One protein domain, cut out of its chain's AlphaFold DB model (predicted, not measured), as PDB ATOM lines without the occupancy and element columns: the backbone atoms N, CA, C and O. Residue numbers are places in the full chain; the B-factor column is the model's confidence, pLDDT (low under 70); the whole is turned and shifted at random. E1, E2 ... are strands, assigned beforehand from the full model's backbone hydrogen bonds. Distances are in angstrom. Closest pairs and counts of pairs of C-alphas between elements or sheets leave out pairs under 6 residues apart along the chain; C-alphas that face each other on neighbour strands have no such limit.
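This is residues 3 to 76 of the 121 residues of the protein "Intein/homing endonuclease" of Pseudomonas syringae pv. actinidiae (UniProt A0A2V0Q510). A long hairpin, E1 and E2, bends sharply partway into a V, with E3 and E4 beside E2's two arms and E5 at the open side. The 74 printed residues hold strands E1 to E5 in order, no named helix: all strand, though only 36 residues are in named elements. The branched antiparallel sheet is strongly twisted; the whole is flat, 42 by 34 by 18 A, and only just compact, close to loose, with a radius of gyration of the C-alphas of 13.6 A.

Start at E2, residues 29 to 40, which bends by 106 degrees at residue 35. On one side is E1, residues 8 to 17, its antiparallel hairpin partner, bending by 93 degrees at residue 13; N 11 and O 36 are 2.8 A apart. On the other side find E3, residues 47 to 52, in a second hairpin with E2, N 48 and O 39 at 2.8 A, and antiparallel E4, residues 62 to 65, N 30 and O 64 at 2.8 A. E1, E2 and E3 form a meander, each the antiparallel neighbour of the one before. E5, residues 69 to 72, pairs with no named strand; residues 3 to 4 pair with its residues 69 to 71.

Find C-alpha 8 at (626.068, 436.976, 491.447); E1 runs 18.9 A from there, E2 21.6 A. E5 ends at C-alpha 72, (631.816, 429.244, 483.940).

The farthest C-alphas, Val 23 and Thr 44, are 43.2 A apart. The printed part has no cut; pLDDT is under 70 at residues 19 to 27, in the long link from E1 to E2.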
ATOM      1  N   THR A   3     629.084 432.311 487.138       97.00
ATOM      2  CA  THR A   3     628.041 432.267 488.172       97.00
ATOM      3  C   THR A   3     628.694 431.952 489.509       97.00
ATOM      4  O   THR A   3     629.379 430.938 489.630       97.00
ATOM      5  N   MET A   4     628.443 432.798 490.502       96.81
ATOM      6  CA  MET A   4     628.933 432.651 491.871       96.81
ATOM      7  C   MET A   4     627.882 431.980 492.770       96.81
ATOM      8  O   MET A   4     626.687 431.989 492.459       96.81
ATOM      9  N   GLU A   5     628.317 431.423 493.901       96.81
ATOM     10  CA  GLU A   5     627.451 430.760 494.893       96.81
ATOM     11  C   GLU A   5     626.383 431.686 495.500       96.81
ATOM     12  O   GLU A   5     625.257 431.269 495.766       96.81
ATOM     13  N   ASP A   6     626.689 432.978 495.630       96.44
ATOM     14  CA  ASP A   6     625.798 434.016 496.161       96.44
ATOM     15  C   ASP A   6     624.761 434.510 495.130       96.44
ATOM     16  O   ASP A   6     624.037 435.484 495.361       96.44
ATOM     17  N   ARG A   7     624.670 433.811 493.990       96.94
ATOM     18  CA  ARG A   7     623.869 434.122 492.799       96.94
ATOM     19  C   ARG A   7     624.356 435.322 491.998       96.94
ATOM     20  O   ARG A   7     623.680 435.673 491.030       96.94
ATOM     21  N   LYS A   8     625.492 435.945 492.319       97.50
ATOM     22  CA  LYS A   8     626.068 436.976 491.447       97.50
ATOM     23  C   LYS A   8     626.500 436.367 490.120       97.50
ATOM     24  O   LYS A   8     626.968 435.230 490.043       97.50
ATOM     25  N   VAL A   9     626.332 437.146 489.060       97.50
ATOM     26  CA  VAL A   9     626.763 436.785 487.712       97.50
ATOM     27  C   VAL A   9     627.668 437.878 487.178       97.50
ATOM     28  O   VAL A   9     627.317 439.056 487.230       97.50
ATOM     29  N   TYR A  10     628.810 437.477 486.625       97.38
ATOM     30  CA  TYR A  10     629.752 438.371 485.962       97.38
ATOM     31  C   TYR A  10     630.009 437.906 484.532       97.38
ATOM     32  O   TYR A  10     630.225 436.726 484.254       97.38
ATOM     33  N   VAL A  11     629.996 438.844 483.600       96.81
ATOM     34  CA  VAL A  11     630.394 438.658 482.209       96.81
ATOM     35  C   VAL A  11     631.612 439.534 481.982       96.81
ATOM     36  O   VAL A  11     631.653 440.666 482.453       96.81
ATOM     37  N   GLY A  12     632.617 439.001 481.302       95.31
ATOM     38  CA  GLY A  12     633.861 439.715 481.090       95.31
ATOM     39  C   GLY A  12     634.956 438.815 480.549       95.31
ATOM     40  O   GLY A  12     634.703 437.667 480.170       95.31
ATOM     41  N   TYR A  13     636.167 439.356 480.555       93.94
ATOM     42  CA  TYR A  13     637.368 438.694 480.067       93.94
ATOM     43  C   TYR A  13     638.183 438.163 481.241       93.94
ATOM     44  O   TYR A  13     638.458 438.894 482.194       93.94
ATOM     45  N   ILE A  14     638.559 436.889 481.169       92.75
ATOM     46  CA  ILE A  14     639.468 436.274 482.135       92.75
ATOM     47  C   ILE A  14     640.882 436.760 481.818       92.75
ATOM     48  O   ILE A  14     641.348 436.608 480.691       92.75
ATOM     49  N   MET A  15     641.538 437.351 482.813       91.31
ATOM     50  CA  MET A  15     642.906 437.863 482.712       91.31
ATOM     51  C   MET A  15     643.928 436.876 483.265       91.31
ATOM     52  O   MET A  15     645.025 436.773 482.728       91.31
ATOM     53  N   ASP A  16     643.566 436.172 484.336       88.25
ATOM     54  CA  ASP A  16     644.424 435.198 485.000       88.25
ATOM     55  C   ASP A  16     643.560 434.111 485.648       88.25
ATOM     56  O   ASP A  16     642.458 434.381 486.133       88.25
ATOM     57  N   VAL A  17     644.068 432.888 485.645       80.69
ATOM     58  CA  VAL A  17     643.495 431.724 486.317       80.69
ATOM     59  C   VAL A  17     644.594 431.211 487.232       80.69
ATOM     60  O   VAL A  17     645.527 430.565 486.765       80.69
ATOM     61  N   GLY A  18     644.542 431.592 488.512       71.44
ATOM     62  CA  GLY A  18     645.642 431.410 489.457       71.44
ATOM     63  C   GLY A  18     646.321 430.041 489.356       71.44
ATOM     64  O   GLY A  18     645.662 429.004 489.246       71.44
ATOM     65  N   ALA A  19     647.654 430.043 489.365       61.31
ATOM     66  CA  ALA A  19     648.447 428.828 489.238       61.31
ATOM     67  C   ALA A  19     648.548 428.083 490.586       61.31
ATOM     68  O   ALA A  19     648.765 428.715 491.626       61.31
ATOM     69  N   PRO A  20     648.459 426.742 490.601       57.22
ATOM     70  CA  PRO A  20     648.769 425.972 491.800       57.22
ATOM     71  C   PRO A  20     650.256 426.137 492.151       57.22
ATOM     72  O   PRO A  20     651.120 425.938 491.298       57.22
ATOM     73  N   THR A  21     650.570 426.479 493.404       56.56
ATOM     74  CA  THR A  21     651.951 426.453 493.912       56.56
ATOM     75  C   THR A  21     652.030 425.687 495.230       56.56
ATOM     76  O   THR A  21     651.094 425.703 496.029       56.56
ATOM     77  N   GLU A  22     653.155 425.006 495.455       58.69
ATOM     78  CA  GLU A  22     653.389 424.149 496.629       58.69
ATOM     79  C   GLU A  22     653.627 424.940 497.931       58.69
ATOM     80  O   GLU A  22     653.581 424.365 499.015       58.69
ATOM     81  N   VAL A  23     653.874 426.255 497.849       57.94
ATOM     82  CA  VAL A  23     654.420 427.057 498.962       57.94
ATOM     83  C   VAL A  23     653.374 427.946 499.645       57.94
ATOM     84  O   VAL A  23     653.464 428.174 500.848       57.94
ATOM     85  N   THR A  24     652.368 428.447 498.924       51.88
ATOM     86  CA  THR A  24     651.407 429.433 499.469       51.88
ATOM     87  C   THR A  24     650.058 428.840 499.879       51.88
ATOM     88  O   THR A  24     649.158 429.575 500.273       51.88
ATOM     89  N   GLY A  25     649.880 427.523 499.744       61.00
ATOM     90  CA  GLY A  25     648.541 426.973 499.531       61.00
ATOM     91  C   GLY A  25     647.992 427.416 498.168       61.00
ATOM     92  O   GLY A  25     648.580 428.259 497.481       61.00
ATOM     93  N   VAL A  26     646.892 426.804 497.731       57.12
ATOM     94  CA  VAL A  26     646.366 427.022 496.381       57.12
ATOM     95  C   VAL A  26     645.842 428.458 496.277       57.12
ATOM     96  O   VAL A  26     644.797 428.778 496.836       57.12
ATOM     97  N   ASN A  27     646.566 429.345 495.590       60.09
ATOM     98  CA  ASN A  27     646.070 430.683 495.296       60.09
ATOM     99  C   ASN A  27     645.026 430.559 494.173       60.09
ATOM    100  O   ASN A  27     645.343 430.653 492.989       60.09
ATOM    101  N   GLN A  28     643.797 430.214 494.559       74.44
ATOM    102  CA  GLN A  28     642.701 429.837 493.666       74.44
ATOM    103  C   GLN A  28     641.858 431.035 493.245       74.44
ATOM    104  O   GLN A  28     640.635 430.955 493.252       74.44
ATOM    105  N   GLU A  29     642.461 432.170 492.913       87.12
ATOM    106  CA  GLU A  29     641.687 433.294 492.389       87.12
ATOM    107  C   GLU A  29     641.690 433.300 490.858       87.12
ATOM    108  O   GLU A  29     642.689 432.988 490.212       87.12
ATOM    109  N   ILE A  30     640.546 433.630 490.262       90.94
ATOM    110  CA  ILE A  30     640.438 434.005 488.851       90.94
ATOM    111  C   ILE A  30     640.299 435.518 488.798       90.94
ATOM    112  O   ILE A  30     639.433 436.083 489.467       90.94
ATOM    113  N   LEU A  31     641.129 436.168 487.988       93.62
ATOM    114  CA  LEU A  31     641.034 437.600 487.738       93.62
ATOM    115  C   LEU A  31     640.178 437.843 486.497       93.62
ATOM    116  O   LEU A  31     640.468 437.315 485.422       93.62
ATOM    117  N   LEU A  32     639.144 438.671 486.624       94.69
ATOM    118  CA  LEU A  32     638.240 439.014 485.526       94.69
ATOM    119  C   LEU A  32     638.071 440.528 485.403       94.69
ATOM    120  O   LEU A  32     637.837 441.219 486.393       94.69
ATOM    121  N   ILE A  33     638.137 441.037 484.173       95.44
ATOM    122  CA  ILE A  33     637.695 442.396 483.840       95.44
ATOM    123  C   ILE A  33     636.226 442.312 483.416       95.44
ATOM    124  O   ILE A  33     635.941 441.718 482.368       95.44
ATOM    125  N   PRO A  34     635.282 442.848 484.210       95.44
ATOM    126  CA  PRO A  34     633.866 442.750 483.901       95.44
ATOM    127  C   PRO A  34     633.476 443.707 482.776       95.44
ATOM    128  O   PRO A  34     633.932 444.844 482.714       95.44
ATOM    129  N   THR A  35     632.586 443.242 481.909       95.38
ATOM    130  CA  THR A  35     631.842 444.070 480.954       95.38
ATOM    131  C   THR A  35     630.408 444.275 481.428       95.38
ATOM    132  O   THR A  35     629.851 445.355 481.266       95.38
ATOM    133  N   VAL A  36     629.819 443.261 482.070       95.44
ATOM    134  CA  VAL A  36     628.463 443.311 482.630       95.44
ATOM    135  C   VAL A  36     628.416 442.494 483.919       95.44
ATOM    136  O   VAL A  36     629.036 441.436 484.019       95.44
ATOM    137  N   SER A  37     627.640 442.936 484.906       96.81
ATOM    138  CA  SER A  37     627.296 442.121 486.073       96.81
ATOM    139  C   SER A  37     625.806 442.131 486.380       96.81
ATOM    140  O   SER A  37     625.038 442.972 485.906       96.81
ATOM    141  N   GLY A  38     625.403 441.171 487.196       97.25
ATOM    142  CA  GLY A  38     624.021 440.954 487.566       97.25
ATOM    143  C   GLY A  38     623.884 439.884 488.636       97.25
ATOM    144  O   GLY A  38     624.822 439.592 489.385       97.25
ATOM    145  N   TYR A  39     622.709 439.278 488.691       97.69
ATOM    146  CA  TYR A  39     622.431 438.150 489.567       97.69
ATOM    147  C   TYR A  39     621.435 437.188 488.926       97.69
ATOM    148  O   TYR A  39     620.710 437.545 487.999       97.69
ATOM    149  N   ARG A  40     621.396 435.954 489.420       95.25
ATOM    150  CA  ARG A  40     620.363 434.987 489.069       95.25
ATOM    151  C   ARG A  40     619.193 435.112 490.038       95.25
ATOM    152  O   ARG A  40     619.380 434.985 491.247       95.25
ATOM    153  N   ASP A  41     618.009 435.386 489.508       95.25
ATOM    154  CA  ASP A  41     616.790 435.473 490.303       95.25
ATOM    155  C   ASP A  41     616.489 434.131 490.991       95.25
ATOM    156  O   ASP A  41     616.701 433.062 490.415       95.25
ATOM    157  N   LYS A  42     616.030 434.186 492.245       95.31
ATOM    158  CA  LYS A  42     615.895 432.991 493.091       95.31
ATOM    159  C   LYS A  42     614.731 432.090 492.674       95.31
ATOM    160  O   LYS A  42     614.819 430.883 492.870       95.31
ATOM    161  N   ASP A  43     613.666 432.676 492.130       95.56
ATOM    162  CA  ASP A  43     612.418 431.965 491.843       95.56
ATOM    163  C   ASP A  43     612.374 431.515 490.379       95.56
ATOM    164  O   ASP A  43     611.892 430.431 490.066       95.56
ATOM    165  N   THR A  44     612.922 432.327 489.471       91.88
ATOM    166  CA  THR A  44     612.888 432.074 488.023       91.88
ATOM    167  C   THR A  44     614.192 431.518 487.458       91.88
ATOM    168  O   THR A  44     614.211 431.068 486.313       91.88
ATOM    169  N   LEU A  45     615.296 431.578 488.216       90.38
ATOM    170  CA  LEU A  45     616.654 431.221 487.777       90.38
ATOM    171  C   LEU A  45     617.154 431.995 486.541       90.38
ATOM    172  O   LEU A  45     618.189 431.655 485.952       90.38
ATOM    173  N   LYS A  46     616.464 433.078 486.169       91.00
ATOM    174  CA  LYS A  46     616.866 433.973 485.084       91.00
ATOM    175  C   LYS A  46     618.022 434.861 485.512       91.00
ATOM    176  O   LYS A  46     618.109 435.271 486.666       91.00
ATOM    177  N   VAL A  47     618.897 435.190 484.567       92.38
ATOM    178  CA  VAL A  47     619.957 436.178 484.792       92.38
ATOM    179  C   VAL A  47     619.374 437.577 484.612       92.38
ATOM    180  O   VAL A  47     618.910 437.922 483.529       92.38
ATOM    181  N   VAL A  48     619.434 438.378 485.669       93.62
ATOM    182  CA  VAL A  48     619.082 439.797 485.678       93.62
ATOM    183  C   VAL A  48     620.374 440.597 485.634       93.62
ATOM    184  O   VAL A  48     621.151 440.592 486.588       93.62
ATOM    185  N   TYR A  49     620.616 441.273 484.516       94.12
ATOM    186  CA  TYR A  49     621.755 442.172 484.352       94.12
ATOM    187  C   TYR A  49     621.425 443.524 484.987       94.12
ATOM    188  O   TYR A  49     620.374 444.088 484.698       94.12
ATOM    189  N   THR A  50     622.306 444.033 485.848       96.19
ATOM    190  CA  THR A  50     622.057 445.263 486.624       96.19
ATOM    191  C   THR A  50     623.083 446.359 486.379       96.19
ATOM    192  O   THR A  50     622.851 447.503 486.762       96.19
ATOM    193  N   THR A  51     624.247 446.018 485.831       95.44
ATOM    194  CA  THR A  51     625.370 446.953 485.721       95.44
ATOM    195  C   THR A  51     626.155 446.662 484.457       95.44
ATOM    196  O   THR A  51     626.718 445.575 484.326       95.44
ATOM    197  N   ASP A  52     626.209 447.640 483.561       94.75
ATOM    198  CA  ASP A  52     627.114 447.662 482.417       94.75
ATOM    199  C   ASP A  52     628.350 448.480 482.807       94.75
ATOM    200  O   ASP A  52     628.239 449.600 483.314       94.75
ATOM    201  N   TYR A  53     629.530 447.894 482.637       93.81
ATOM    202  CA  TYR A  53     630.785 448.550 482.981       93.81
ATOM    203  C   TYR A  53     631.275 449.374 481.782       93.81
ATOM    204  O   TYR A  53     631.179 448.906 480.643       93.81
ATOM    205  N   PRO A  54     631.803 450.590 482.006       92.00
ATOM    206  CA  PRO A  54     632.280 451.447 480.928       92.00
ATOM    207  C   PRO A  54     633.483 450.823 480.215       92.00
ATOM    208  O   PRO A  54     634.409 450.328 480.857       92.00
ATOM    209  N   SER A  55     633.484 450.870 478.882       87.25
ATOM    210  CA  SER A  55     634.589 450.373 478.052       87.25
ATOM    211  C   SER A  55     635.695 451.409 477.826       87.25
ATOM    212  O   SER A  55     636.807 451.045 477.452       87.25
ATOM    213  N   ASP A  56     635.403 452.689 478.049       89.56
ATOM    214  CA  ASP A  56     636.315 453.823 477.856       89.56
ATOM    215  C   ASP A  56     637.159 454.148 479.098       89.56
ATOM    216  O   ASP A  56     638.074 454.971 479.044       89.56
ATOM    217  N   THR A  57     636.875 453.485 480.219       86.12
ATOM    218  CA  THR A  57     637.522 453.726 481.504       86.12
ATOM    219  C   THR A  57     638.358 452.510 481.901       86.12
ATOM    220  O   THR A  57     637.836 451.395 481.912       86.12
ATOM    221  N   PRO A  58     639.641 452.677 482.275       86.38
ATOM    222  CA  PRO A  58     640.458 451.565 482.748       86.38
ATOM    223  C   PRO A  58     639.868 450.918 484.007       86.38
ATOM    224  O   PRO A  58     639.872 451.504 485.091       86.38
ATOM    225  N   LEU A  59     639.383 449.686 483.868       89.75
ATOM    226  CA  LEU A  59     638.876 448.888 484.980       89.75
ATOM    227  C   LEU A  59     640.001 448.068 485.610       89.75
ATOM    228  O   LEU A  59     640.876 447.533 484.927       89.75
ATOM    229  N   ARG A  60     639.959 447.938 486.937       91.25
ATOM    230  CA  ARG A  60     640.824 447.004 487.664       91.25
ATOM    231  C   ARG A  60     640.176 445.616 487.662       91.25
ATOM    232  O   ARG A  60     638.959 445.541 487.838       91.25
ATOM    233  N   PRO A  61     640.951 444.529 487.484       92.25
ATOM    234  CA  PRO A  61     640.407 443.181 487.571       92.25
ATOM    235  C   PRO A  61     639.799 442.908 488.948       92.25
ATOM    236  O   PRO A  61     640.329 443.356 489.967       92.25
ATOM    237  N   ILE A  62     638.716 442.139 488.963       92.56
ATOM    238  CA  ILE A  62     638.114 441.591 490.177       92.56
ATOM    239  C   ILE A  62     638.673 440.182 490.378       92.56
ATOM    240  O   ILE A  62     638.646 439.379 489.444       92.56
ATOM    241  N   GLY A  63     639.180 439.897 491.579       92.75
ATOM    242  CA  GLY A  63     639.596 438.557 491.983       92.75
ATOM    243  C   GLY A  63     638.425 437.762 492.550       92.75
ATOM    244  O   GLY A  63     637.744 438.220 493.469       92.75
ATOM    245  N   PHE A  64     638.180 436.578 491.996       91.69
ATOM    246  CA  PHE A  64     637.156 435.647 492.465       91.69
ATOM    247  C   PHE A  64     637.796 434.371 492.987       91.69
ATOM    248  O   PHE A  64     638.492 433.698 492.230       91.69
ATOM    249  N   ARG A  65     637.495 433.984 494.232       90.25
ATOM    250  CA  ARG A  65     637.873 432.659 494.742       90.25
ATOM    251  C   ARG A  65     637.153 431.568 493.951       90.25
ATOM    252  O   ARG A  65     635.929 431.603 493.840       90.25
ATOM    253  N   GLN A  66     637.903 430.607 493.412       89.19
ATOM    254  CA  GLN A  66     637.371 429.519 492.585       89.19
ATOM    255  C   GLN A  66     636.387 428.645 493.358       89.19
ATOM    256  O   GLN A  66     635.404 428.204 492.776       89.19
ATOM    257  N   GLU A  67     636.598 428.454 494.662       89.62
ATOM    258  CA  GLU A  67     635.683 427.710 495.541       89.62
ATOM    259  C   GLU A  67     634.257 428.294 495.566       89.62
ATOM    260  O   GLU A  67     633.294 427.557 495.755       89.62
ATOM    261  N   ASN A  68     634.115 429.594 495.283       93.50
ATOM    262  CA  ASN A  68     632.832 430.297 495.247       93.50
ATOM    263  C   ASN A  68     632.216 430.326 493.837       93.50
ATOM    264  O   ASN A  68     631.132 430.890 493.647       93.50
ATOM    265  N   ILE A  69     632.900 429.779 492.826       93.88
ATOM    266  CA  ILE A  69     632.415 429.723 491.446       93.88
ATOM    267  C   ILE A  69     631.593 428.448 491.261       93.88
ATOM    268  O   ILE A  69     632.108 427.336 491.308       93.88
ATOM    269  N   VAL A  70     630.309 428.618 490.958       96.00
ATOM    270  CA  VAL A  70     629.401 427.506 490.647       96.00
ATOM    271  C   VAL A  70     629.617 427.013 489.219       96.00
ATOM    272  O   VAL A  70     629.588 425.813 488.960       96.00
ATOM    273  N   SER A  71     629.792 427.931 488.265       94.50
ATOM    274  CA  SER A  71     630.033 427.568 486.866       94.50
ATOM    275  C   SER A  71     630.620 428.710 486.045       94.50
ATOM    276  O   SER A  71     630.421 429.893 486.338       94.50
ATOM    277  N   ILE A  72     631.311 428.335 484.968       94.38
ATOM    278  CA  ILE A  72     631.816 429.244 483.940       94.38
ATOM    279  C   ILE A  72     631.281 428.771 482.587       94.38
ATOM    280  O   ILE A  72     631.356 427.590 482.261       94.38
ATOM    281  N   SER A  73     630.744 429.690 481.789       93.62
ATOM    282  CA  SER A  73     630.276 429.413 480.430       93.62
ATOM    283  C   SER A  73     630.752 430.478 479.451       93.62
ATOM    284  O   SER A  73     631.015 431.628 479.824       93.62
ATOM    285  N   VAL A  74     630.797 430.122 478.168       94.25
ATOM    286  CA  VAL A  74     630.925 431.117 477.100       94.25
ATOM    287  C   VAL A  74     629.698 432.026 477.131       94.25
ATOM    288  O   VAL A  74     628.585 431.591 477.441       94.25
ATOM    289  N   PHE A  75     629.923 433.308 476.873       94.00
ATOM    290  CA  PHE A  75     628.876 434.312 476.790       94.00
ATOM    291  C   PHE A  75     628.768 434.813 475.350       94.00
ATOM    292  O   PHE A  75     629.789 435.063 474.714       94.00
ATOM    293  N   SER A  76     627.539 434.965 474.862       93.50
ATOM    294  CA  SER A  76     627.238 435.557 473.562       93.50
ATOM    295  C   SER A  76     626.237 436.689 473.759       93.50
ATOM    296  O   SER A  76     625.128 436.460 474.249       93.50
TER     297      SER A  76